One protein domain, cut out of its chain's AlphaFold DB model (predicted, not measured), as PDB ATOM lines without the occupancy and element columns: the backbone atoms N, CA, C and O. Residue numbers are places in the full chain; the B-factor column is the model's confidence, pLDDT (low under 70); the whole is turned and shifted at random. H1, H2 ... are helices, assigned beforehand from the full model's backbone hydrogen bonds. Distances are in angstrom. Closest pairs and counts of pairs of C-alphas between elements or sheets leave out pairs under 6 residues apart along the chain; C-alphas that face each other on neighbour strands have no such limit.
ATOM      1  N   ARG A  79     172.511 164.531 161.926       94.56
ATOM      2  CA  ARG A  79     172.037 165.682 162.716       94.56
ATOM      3  C   ARG A  79     172.404 165.569 164.199       94.56
ATOM      4  O   ARG A  79     172.910 166.514 164.795       94.56
ATOM      5  N   LYS A  80     172.206 164.378 164.778       95.50
ATOM      6  CA  LYS A  80     172.559 164.066 166.172       95.50
ATOM      7  C   LYS A  80     174.051 164.266 166.450       95.50
ATOM      8  O   LYS A  80     174.401 164.769 167.512       95.50
ATOM      9  N   ASN A  81     174.917 163.849 165.530       92.75
ATOM     10  CA  ASN A  81     176.360 163.995 165.695       92.75
ATOM     11  C   ASN A  81     176.806 165.438 165.470       92.75
ATOM     12  O   ASN A  81     177.644 165.902 166.229       92.75
ATOM     13  N   LEU A  82     176.213 166.165 164.519       92.69
ATOM     14  CA  LEU A  82     176.510 167.586 164.310       92.69
ATOM     15  C   LEU A  82     176.260 168.421 165.568       92.69
ATOM     16  O   LEU A  82     177.147 169.154 165.985       92.69
ATOM     17  N   ILE A  83     175.108 168.237 166.225       93.31
ATOM     18  CA  ILE A  83     174.771 168.947 167.475       93.31
ATOM     19  C   ILE A  83     175.797 168.663 168.584       93.31
ATOM     20  O   ILE A  83     176.145 169.548 169.358       93.31
ATOM     21  N   LYS A  84     176.299 167.426 168.670       92.62
ATOM     22  CA  LYS A  84     177.346 167.069 169.640       92.62
ATOM     23  C   LYS A  84     178.698 167.663 169.259       92.62
ATOM     24  O   LYS A  84     179.429 168.140 170.115       92.62
ATOM     25  N   MET A  85     179.046 167.616 167.976       90.38
ATOM     26  CA  MET A  85     180.339 168.084 167.483       90.38
ATOM     27  C   MET A  85     180.469 169.609 167.562       90.38
ATOM     28  O   MET A  85     181.560 170.097 167.842       90.38
ATOM     29  N   SER A  86     179.374 170.364 167.432       90.38
ATOM     30  CA  SER A  86     179.395 171.821 167.626       90.38
ATOM     31  C   SER A  86     179.766 172.244 169.053       90.38
ATOM     32  O   SER A  86     180.194 173.375 169.258       90.38
ATOM     33  N   GLN A  87     179.660 171.341 170.036       93.00
ATOM     34  CA  GLN A  87     180.048 171.577 171.434       93.00
ATOM     35  C   GLN A  87     181.539 171.301 171.703       93.00
ATOM     36  O   GLN A  87     182.027 171.566 172.796       93.00
ATOM     37  N   LEU A  88     182.309 170.807 170.722       91.12
ATOM     38  CA  LEU A  88     183.737 170.494 170.909       91.12
ATOM     39  C   LEU A  88     184.590 171.716 171.291       91.12
ATOM     40  O   LEU A  88     185.685 171.553 171.824       91.12
ATOM     41  N   GLY A  89     184.088 172.937 171.068       92.44
ATOM     42  CA  GLY A  89     184.714 174.158 171.577       92.44
ATOM     43  C   GLY A  89     184.817 174.191 173.106       92.44
ATOM     44  O   GLY A  89     185.837 174.636 173.619       92.44
ATOM     45  N   GLU A  90     183.822 173.657 173.817       94.94
ATOM     46  CA  GLU A  90     183.824 173.565 175.285       94.94
ATOM     47  C   GLU A  90     184.896 172.575 175.763       94.94
ATOM     48  O   GLU A  90     185.663 172.861 176.680       94.94
ATOM     49  N   VAL A  91     185.020 171.435 175.072       92.50
ATOM     50  CA  VAL A  91     186.054 170.426 175.356       92.50
ATOM     51  C   VAL A  91     187.455 170.998 175.129       92.50
ATOM     52  O   VAL A  91     188.343 170.799 175.956       92.50
ATOM     53  N   ARG A  92     187.656 171.739 174.031       93.00
ATOM     54  CA  ARG A  92     188.911 172.452 173.755       93.00
ATOM     55  C   ARG A  92     189.273 173.388 174.908       93.00
ATOM     56  O   ARG A  92     190.411 173.357 175.370       93.00
ATOM     57  N   ASP A  93     188.330 174.214 175.357       95.56
ATOM     58  CA  ASP A  93     188.584 175.225 176.389       95.56
ATOM     59  C   ASP A  93     188.948 174.588 177.735       95.56
ATOM     60  O   ASP A  93     189.891 175.039 178.389       95.56
ATOM     61  N   GLU A  94     188.305 173.476 178.099       95.06
ATOM     62  CA  GLU A  94     188.670 172.702 179.290       95.06
ATOM     63  C   GLU A  94     190.060 172.060 179.184       95.06
ATOM     64  O   GLU A  94     190.830 172.093 180.150       95.06
ATOM     65  N   ILE A  95     190.431 171.531 178.009       91.69
ATOM     66  CA  ILE A  95     191.793 171.033 177.765       91.69
ATOM     67  C   ILE A  95     192.792 172.180 177.939       91.69
ATOM     68  O   ILE A  95     193.727 172.053 178.722       91.69
ATOM     69  N   VAL A  96     192.584 173.328 177.291       93.44
ATOM     70  CA  VAL A  96     193.493 174.482 177.405       93.44
ATOM     71  C   VAL A  96     193.607 174.971 178.853       93.44
ATOM     72  O   VAL A  96     194.714 175.268 179.313       93.44
ATOM     73  N   ALA A  97     192.503 175.005 179.604       95.50
ATOM     74  CA  ALA A  97     192.500 175.379 181.015       95.50
ATOM     75  C   ALA A  97     193.306 174.398 181.886       95.50
ATOM     76  O   ALA A  97     194.029 174.845 182.782       95.50
ATOM     77  N   ASN A  98     193.255 173.090 181.605       94.06
ATOM     78  CA  ASN A  98     194.076 172.094 182.302       94.06
ATOM     79  C   ASN A  98     195.575 172.375 182.149       94.06
ATOM     80  O   ASN A  98     196.305 172.295 183.135       94.06
ATOM     81  N   TYR A  99     196.029 172.765 180.956       92.94
ATOM     82  CA  TYR A  99     197.442 173.078 180.717       92.94
ATOM     83  C   TYR A  99     197.836 174.449 181.277       92.94
ATOM     84  O   TYR A  99     198.817 174.565 182.008       92.94
ATOM     85  N   LYS A 100     197.075 175.504 180.955       93.00
ATOM     86  CA  LYS A 100     197.508 176.894 181.190       93.00
ATOM     87  C   LYS A 100     197.114 177.454 182.554       93.00
ATOM     88  O   LYS A 100     197.840 178.288 183.094       93.00
ATOM     89  N   VAL A 101     195.985 177.014 183.110       94.44
ATOM     90  CA  VAL A 101     195.417 177.573 184.349       94.44
ATOM     91  C   VAL A 101     195.618 176.615 185.516       94.44
ATOM     92  O   VAL A 101     196.281 176.963 186.490       94.44
ATOM     93  N   ARG A 102     195.080 175.395 185.410       95.44
ATOM     94  CA  ARG A 102     195.118 174.393 186.489       95.44
ATOM     95  C   ARG A 102     196.482 173.722 186.621       95.44
ATOM     96  O   ARG A 102     196.784 173.186 187.682       95.44
ATOM     97  N   ARG A 103     197.295 173.764 185.556       88.38
ATOM     98  CA  ARG A 103     198.615 173.115 185.464       88.38
ATOM     99  C   ARG A 103     198.544 171.625 185.820       88.38
ATOM    100  O   ARG A 103     199.403 171.088 186.510       88.38
ATOM    101  N   SER A 104     197.488 170.970 185.347       89.75
ATOM    102  CA  SER A 104     197.129 169.579 185.622       89.75
ATOM    103  C   SER A 104     197.166 168.747 184.335       89.75
ATOM    104  O   SER A 104     196.202 168.052 184.006       89.75
ATOM    105  N   GLN A 105     198.243 168.881 183.556       83.69
ATOM    106  CA  GLN A 105     198.423 168.114 182.323       83.69
ATOM    107  C   GLN A 105     198.490 166.603 182.620       83.69
ATOM    108  O   GLN A 105     199.000 166.209 183.674       83.69
ATOM    109  N   PRO A 106     197.967 165.745 181.729       82.69
ATOM    110  CA  PRO A 106     197.975 164.308 181.951       82.69
ATOM    111  C   PRO A 106     199.410 163.763 181.939       82.69
ATOM    112  O   PRO A 106     200.260 164.216 181.178       82.69
ATOM    113  N   THR A 107     199.665 162.747 182.764       78.50
ATOM    114  CA  THR A 107     200.968 162.063 182.845       78.50
ATOM    115  C   THR A 107     201.242 161.143 181.652       78.50
ATOM    116  O   THR A 107     202.376 160.723 181.451       78.50
ATOM    117  N   SER A 108     200.216 160.822 180.860       76.75
ATOM    118  CA  SER A 108     200.310 160.039 179.627       76.75
ATOM    119  C   SER A 108     199.391 160.628 178.561       76.75
ATOM    120  O   SER A 108     198.287 161.082 178.869       76.75
ATOM    121  N   GLY A 109     199.843 160.627 177.304       75.25
ATOM    122  CA  GLY A 109     199.082 161.174 176.179       75.25
ATOM    123  C   GLY A 109     198.899 162.695 176.225       75.25
ATOM    124  O   GLY A 109     197.887 163.189 175.725       75.25
ATOM    125  N   GLY A 110     199.846 163.411 176.841       83.12
ATOM    126  CA  GLY A 110     199.903 164.870 176.819       83.12
ATOM    127  C   GLY A 110     200.029 165.437 175.402       83.12
ATOM    128  O   GLY A 110     200.437 164.739 174.476       83.12
ATOM    129  N   LEU A 111     199.619 166.691 175.243       86.88
ATOM    130  CA  LEU A 111     199.797 167.489 174.038       86.88
ATOM    131  C   LEU A 111     201.088 168.276 174.192       86.88
ATOM    132  O   LEU A 111     201.257 168.955 175.209       86.88
ATOM    133  N   CYS A 112     201.933 168.242 173.170       87.38
ATOM    134  CA  CYS A 112     203.090 169.115 173.133       87.38
ATOM    135  C   CYS A 112     202.669 170.587 172.973       87.38
ATOM    136  O   CYS A 112     201.505 170.910 172.698       87.38
ATOM    137  N   SER A 113     203.627 171.504 173.103       89.31
ATOM    138  CA  SER A 113     203.356 172.945 173.001       89.31
ATOM    139  C   SER A 113     202.720 173.350 171.662       89.31
ATOM    140  O   SER A 113     201.779 174.147 171.653       89.31
ATOM    141  N   ASP A 114     203.178 172.784 170.543       88.31
ATOM    142  CA  ASP A 114     202.641 173.100 169.214       88.31
ATOM    143  C   ASP A 114     201.222 172.561 169.013       88.31
ATOM    144  O   ASP A 114     200.359 173.266 168.482       88.31
ATOM    145  N   ASP A 115     200.946 171.357 169.516       87.69
ATOM    146  CA  ASP A 115     199.606 170.768 169.512       87.69
ATOM    147  C   ASP A 115     198.637 171.597 170.349       87.69
ATOM    148  O   ASP A 115     197.532 171.904 169.910       87.69
ATOM    149  N   LEU A 116     199.053 172.012 171.547       90.12
ATOM    150  CA  LEU A 116     198.238 172.853 172.416       90.12
ATOM    151  C   LEU A 116     197.954 174.219 171.774       90.12
ATOM    152  O   LEU A 116     196.830 174.720 171.861       90.12
ATOM    153  N   ASN A 117     198.955 174.817 171.123       90.19
ATOM    154  CA  ASN A 117     198.816 176.098 170.434       90.19
ATOM    155  C   ASN A 117     197.859 175.995 169.247       90.19
ATOM    156  O   ASN A 117     196.973 176.840 169.100       90.19
ATOM    157  N   GLN A 118     197.987 174.954 168.424       88.12
ATOM    158  CA  GLN A 118     197.018 174.712 167.366       88.12
ATOM    159  C   GLN A 118     195.626 174.477 167.958       88.12
ATOM    160  O   GLN A 118     194.668 175.115 167.514       88.12
ATOM    161  N   LEU A 119     195.497 173.617 168.978       88.88
ATOM    162  CA  LEU A 119     194.211 173.265 169.582       88.88
ATOM    163  C   LEU A 119     193.501 174.504 170.116       88.88
ATOM    164  O   LEU A 119     192.307 174.661 169.890       88.88
ATOM    165  N   GLN A 120     194.226 175.417 170.762       91.75
ATOM    166  CA  GLN A 120     193.684 176.688 171.240       91.75
ATOM    167  C   GLN A 120     193.099 177.550 170.107       91.75
ATOM    168  O   GLN A 120     192.080 178.221 170.300       91.75
ATOM    169  N   ASN A 121     193.734 177.533 168.935       89.56
ATOM    170  CA  ASN A 121     193.315 178.313 167.772       89.56
ATOM    171  C   ASN A 121     192.181 177.649 166.981       89.56
ATOM    172  O   ASN A 121     191.481 178.331 166.231       89.56
ATOM    173  N   TRP A 122     191.956 176.348 167.172       89.44
ATOM    174  CA  TRP A 122     190.880 175.614 166.515       89.44
ATOM    175  C   TRP A 122     189.496 176.157 166.894       89.44
ATOM    176  O   TRP A 122     189.208 176.430 168.065       89.44
ATOM    177  N   LYS A 123     188.599 176.279 165.910       87.31
ATOM    178  CA  LYS A 123     187.201 176.701 166.090       87.31
ATOM    179  C   LYS A 123     186.282 175.804 165.265       87.31
ATOM    180  O   LYS A 123     186.616 175.439 164.141       87.31
ATOM    181  N   TRP A 124     185.101 175.500 165.808       87.50
ATOM    182  CA  TRP A 124     184.049 174.840 165.040       87.50
ATOM    183  C   TRP A 124     183.651 175.711 163.843       87.50
ATOM    184  O   TRP A 124     183.465 176.923 163.981       87.50
ATOM    185  N   ASN A 125     183.502 175.091 162.674       84.62
ATOM    186  CA  ASN A 125     183.001 175.781 161.497       84.62
ATOM    187  C   ASN A 125     181.485 175.994 161.630       84.62
ATOM    188  O   ASN A 125     180.697 175.077 161.409       84.62
ATOM    189  N   ASN A 126     181.078 177.220 161.959       86.19
ATOM    190  CA  ASN A 126     179.672 177.581 162.163       86.19
ATOM    191  C   ASN A 126     178.811 177.508 160.890       86.19
ATOM    192  O   ASN A 126     177.591 177.552 161.002       86.19
ATOM    193  N   SER A 127     179.409 177.373 159.701       84.19
ATOM    194  CA  SER A 127     178.664 177.072 158.471       84.19
ATOM    195  C   SER A 127     178.175 175.622 158.412       84.19
ATOM    196  O   SER A 127     177.286 175.316 157.626       84.19
ATOM    197  N   ILE A 128     178.718 174.725 159.244       86.69
ATOM    198  CA  ILE A 128     178.255 173.340 159.347       86.69
ATOM    199  C   ILE A 128     177.117 173.285 160.367       86.69
ATOM    200  O   ILE A 128     177.330 173.144 161.577       86.69
ATOM    201  N   THR A 129     175.895 173.392 159.859       87.69
ATOM    202  CA  THR A 129     174.668 173.469 160.650       87.69
ATOM    203  C   THR A 129     173.814 172.193 160.535       87.69
ATOM    204  O   THR A 129     173.943 171.424 159.578       87.69
ATOM    205  N   PRO A 130     172.928 171.907 161.511       90.75
ATOM    206  CA  PRO A 130     172.127 170.675 161.529       90.75
ATOM    207  C   PRO A 130     171.146 170.477 160.355       90.75
ATOM    208  O   PRO A 130     170.623 169.374 160.194       90.75
ATOM    209  N   ASP A 131     170.834 171.515 159.582       89.75
ATOM    210  CA  ASP A 131     170.035 171.463 158.347       89.75
ATOM    211  C   ASP A 131     170.820 170.914 157.147       89.75
ATOM    212  O   ASP A 131     170.219 170.344 156.240       89.75
ATOM    213  N   HIS A 132     172.150 170.967 157.188       88.06
ATOM    214  CA  HIS A 132     173.035 170.336 156.207       88.06
ATOM    215  C   HIS A 132     173.407 168.889 156.572       88.06
ATOM    216  O   HIS A 132     174.287 168.289 155.954       88.06
ATOM    217  N   ALA A 133     172.763 168.306 157.588       90.50
ATOM    218  CA  ALA A 133     173.062 166.956 158.047       90.50
ATOM    219  C   ALA A 133     173.028 165.938 156.900       90.50
ATOM    220  O   ALA A 133     172.084 165.890 156.118       90.50
ATOM    221  N   GLU A 134     174.059 165.092 156.845       90.38
ATOM    222  CA  GLU A 134     174.218 164.027 155.845       90.38
ATOM    223  C   GLU A 134     174.371 164.472 154.388       90.38
ATOM    224  O   GLU A 134     174.580 163.615 153.528       90.38
TER     225      GLU A 134
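Overview. This is residues 79 to 134 of the 336 residues of an uncharacterized protein of Megaselia scalaris (UniProt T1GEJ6). The model is a long, loose hairpin: H1 and H2 follow each other end to end as the outgoing leg, a long loop of residues 101 to 112 turns the chain round, and H3 with the unnamed tail 122 to 134 comes back as the returning leg. H3 packs on residues 92 to 96 of H2, with Gln 120 of H3 coming closest to Val 96, and the tail runs on until the last printed residue is near the first. The printed part has 56 residues with three named helices, in the order H1, H2, H3, and no named strand; the class is all helix, with 29 residues in the helices. The whole is loose, with a radius of gyration of the C-alphas of 13.8 A, and its outline is a rod spanning 39 by 18 by 18 A.

Along the chain. Start at C-alpha 79, at (172.037, 165.682, 162.716), where H1 begins; it covers residues 79 to 85. After two residues you reach H2, residues 88 to 100, the longest helix, at 18.3 A from first to last C-alpha. Its last C-alpha, that of Lys 100, is at (197.508, 176.894, 181.190). Pass along residues 101 to 112 to C-alpha 113 at (203.356, 172.945, 173.001), where H3 begins; it runs to residue 121 and is 12.5 A long. Residues 122 to 134 then have no named element.

Arrangement. Look first at H1 and H2, which meet only through their link, a tight one of 2 residues. Go on to H2 and H3, which touch, H2 with residues 92 to 96 alone. Their closest C-alphas are those of Val 96 and Gln 120, 6.6 A apart. The two helices form a helical hairpin: they follow each other in the chain and run opposite ways, at a steep tilt of 41 degrees, with their centres 10.6 A apart. H1 and H3 are apart. In the backbones of H1, H2 and H3, each O i to N i+4 pair is within hydrogen-bond range.

Size, cuts and confidence. Set C-alpha 79 beside C-alpha 134, at (174.218, 164.027, 155.845): the first and last printed C-alphas are 7.4 A apart. The two C-alphas farthest apart are those of Thr 107, in the loop after H2, and Asp 131, in the tail, at 40.6 A. The link from H2 to H3 is long, with 12 residues, whose C-alphas lie 12 to 19 A from the mean of all C-alphas. The printed part has no cut. In the B-factor column the mean pLDDT of the printed part is 89.6, and no printed residue is under 70.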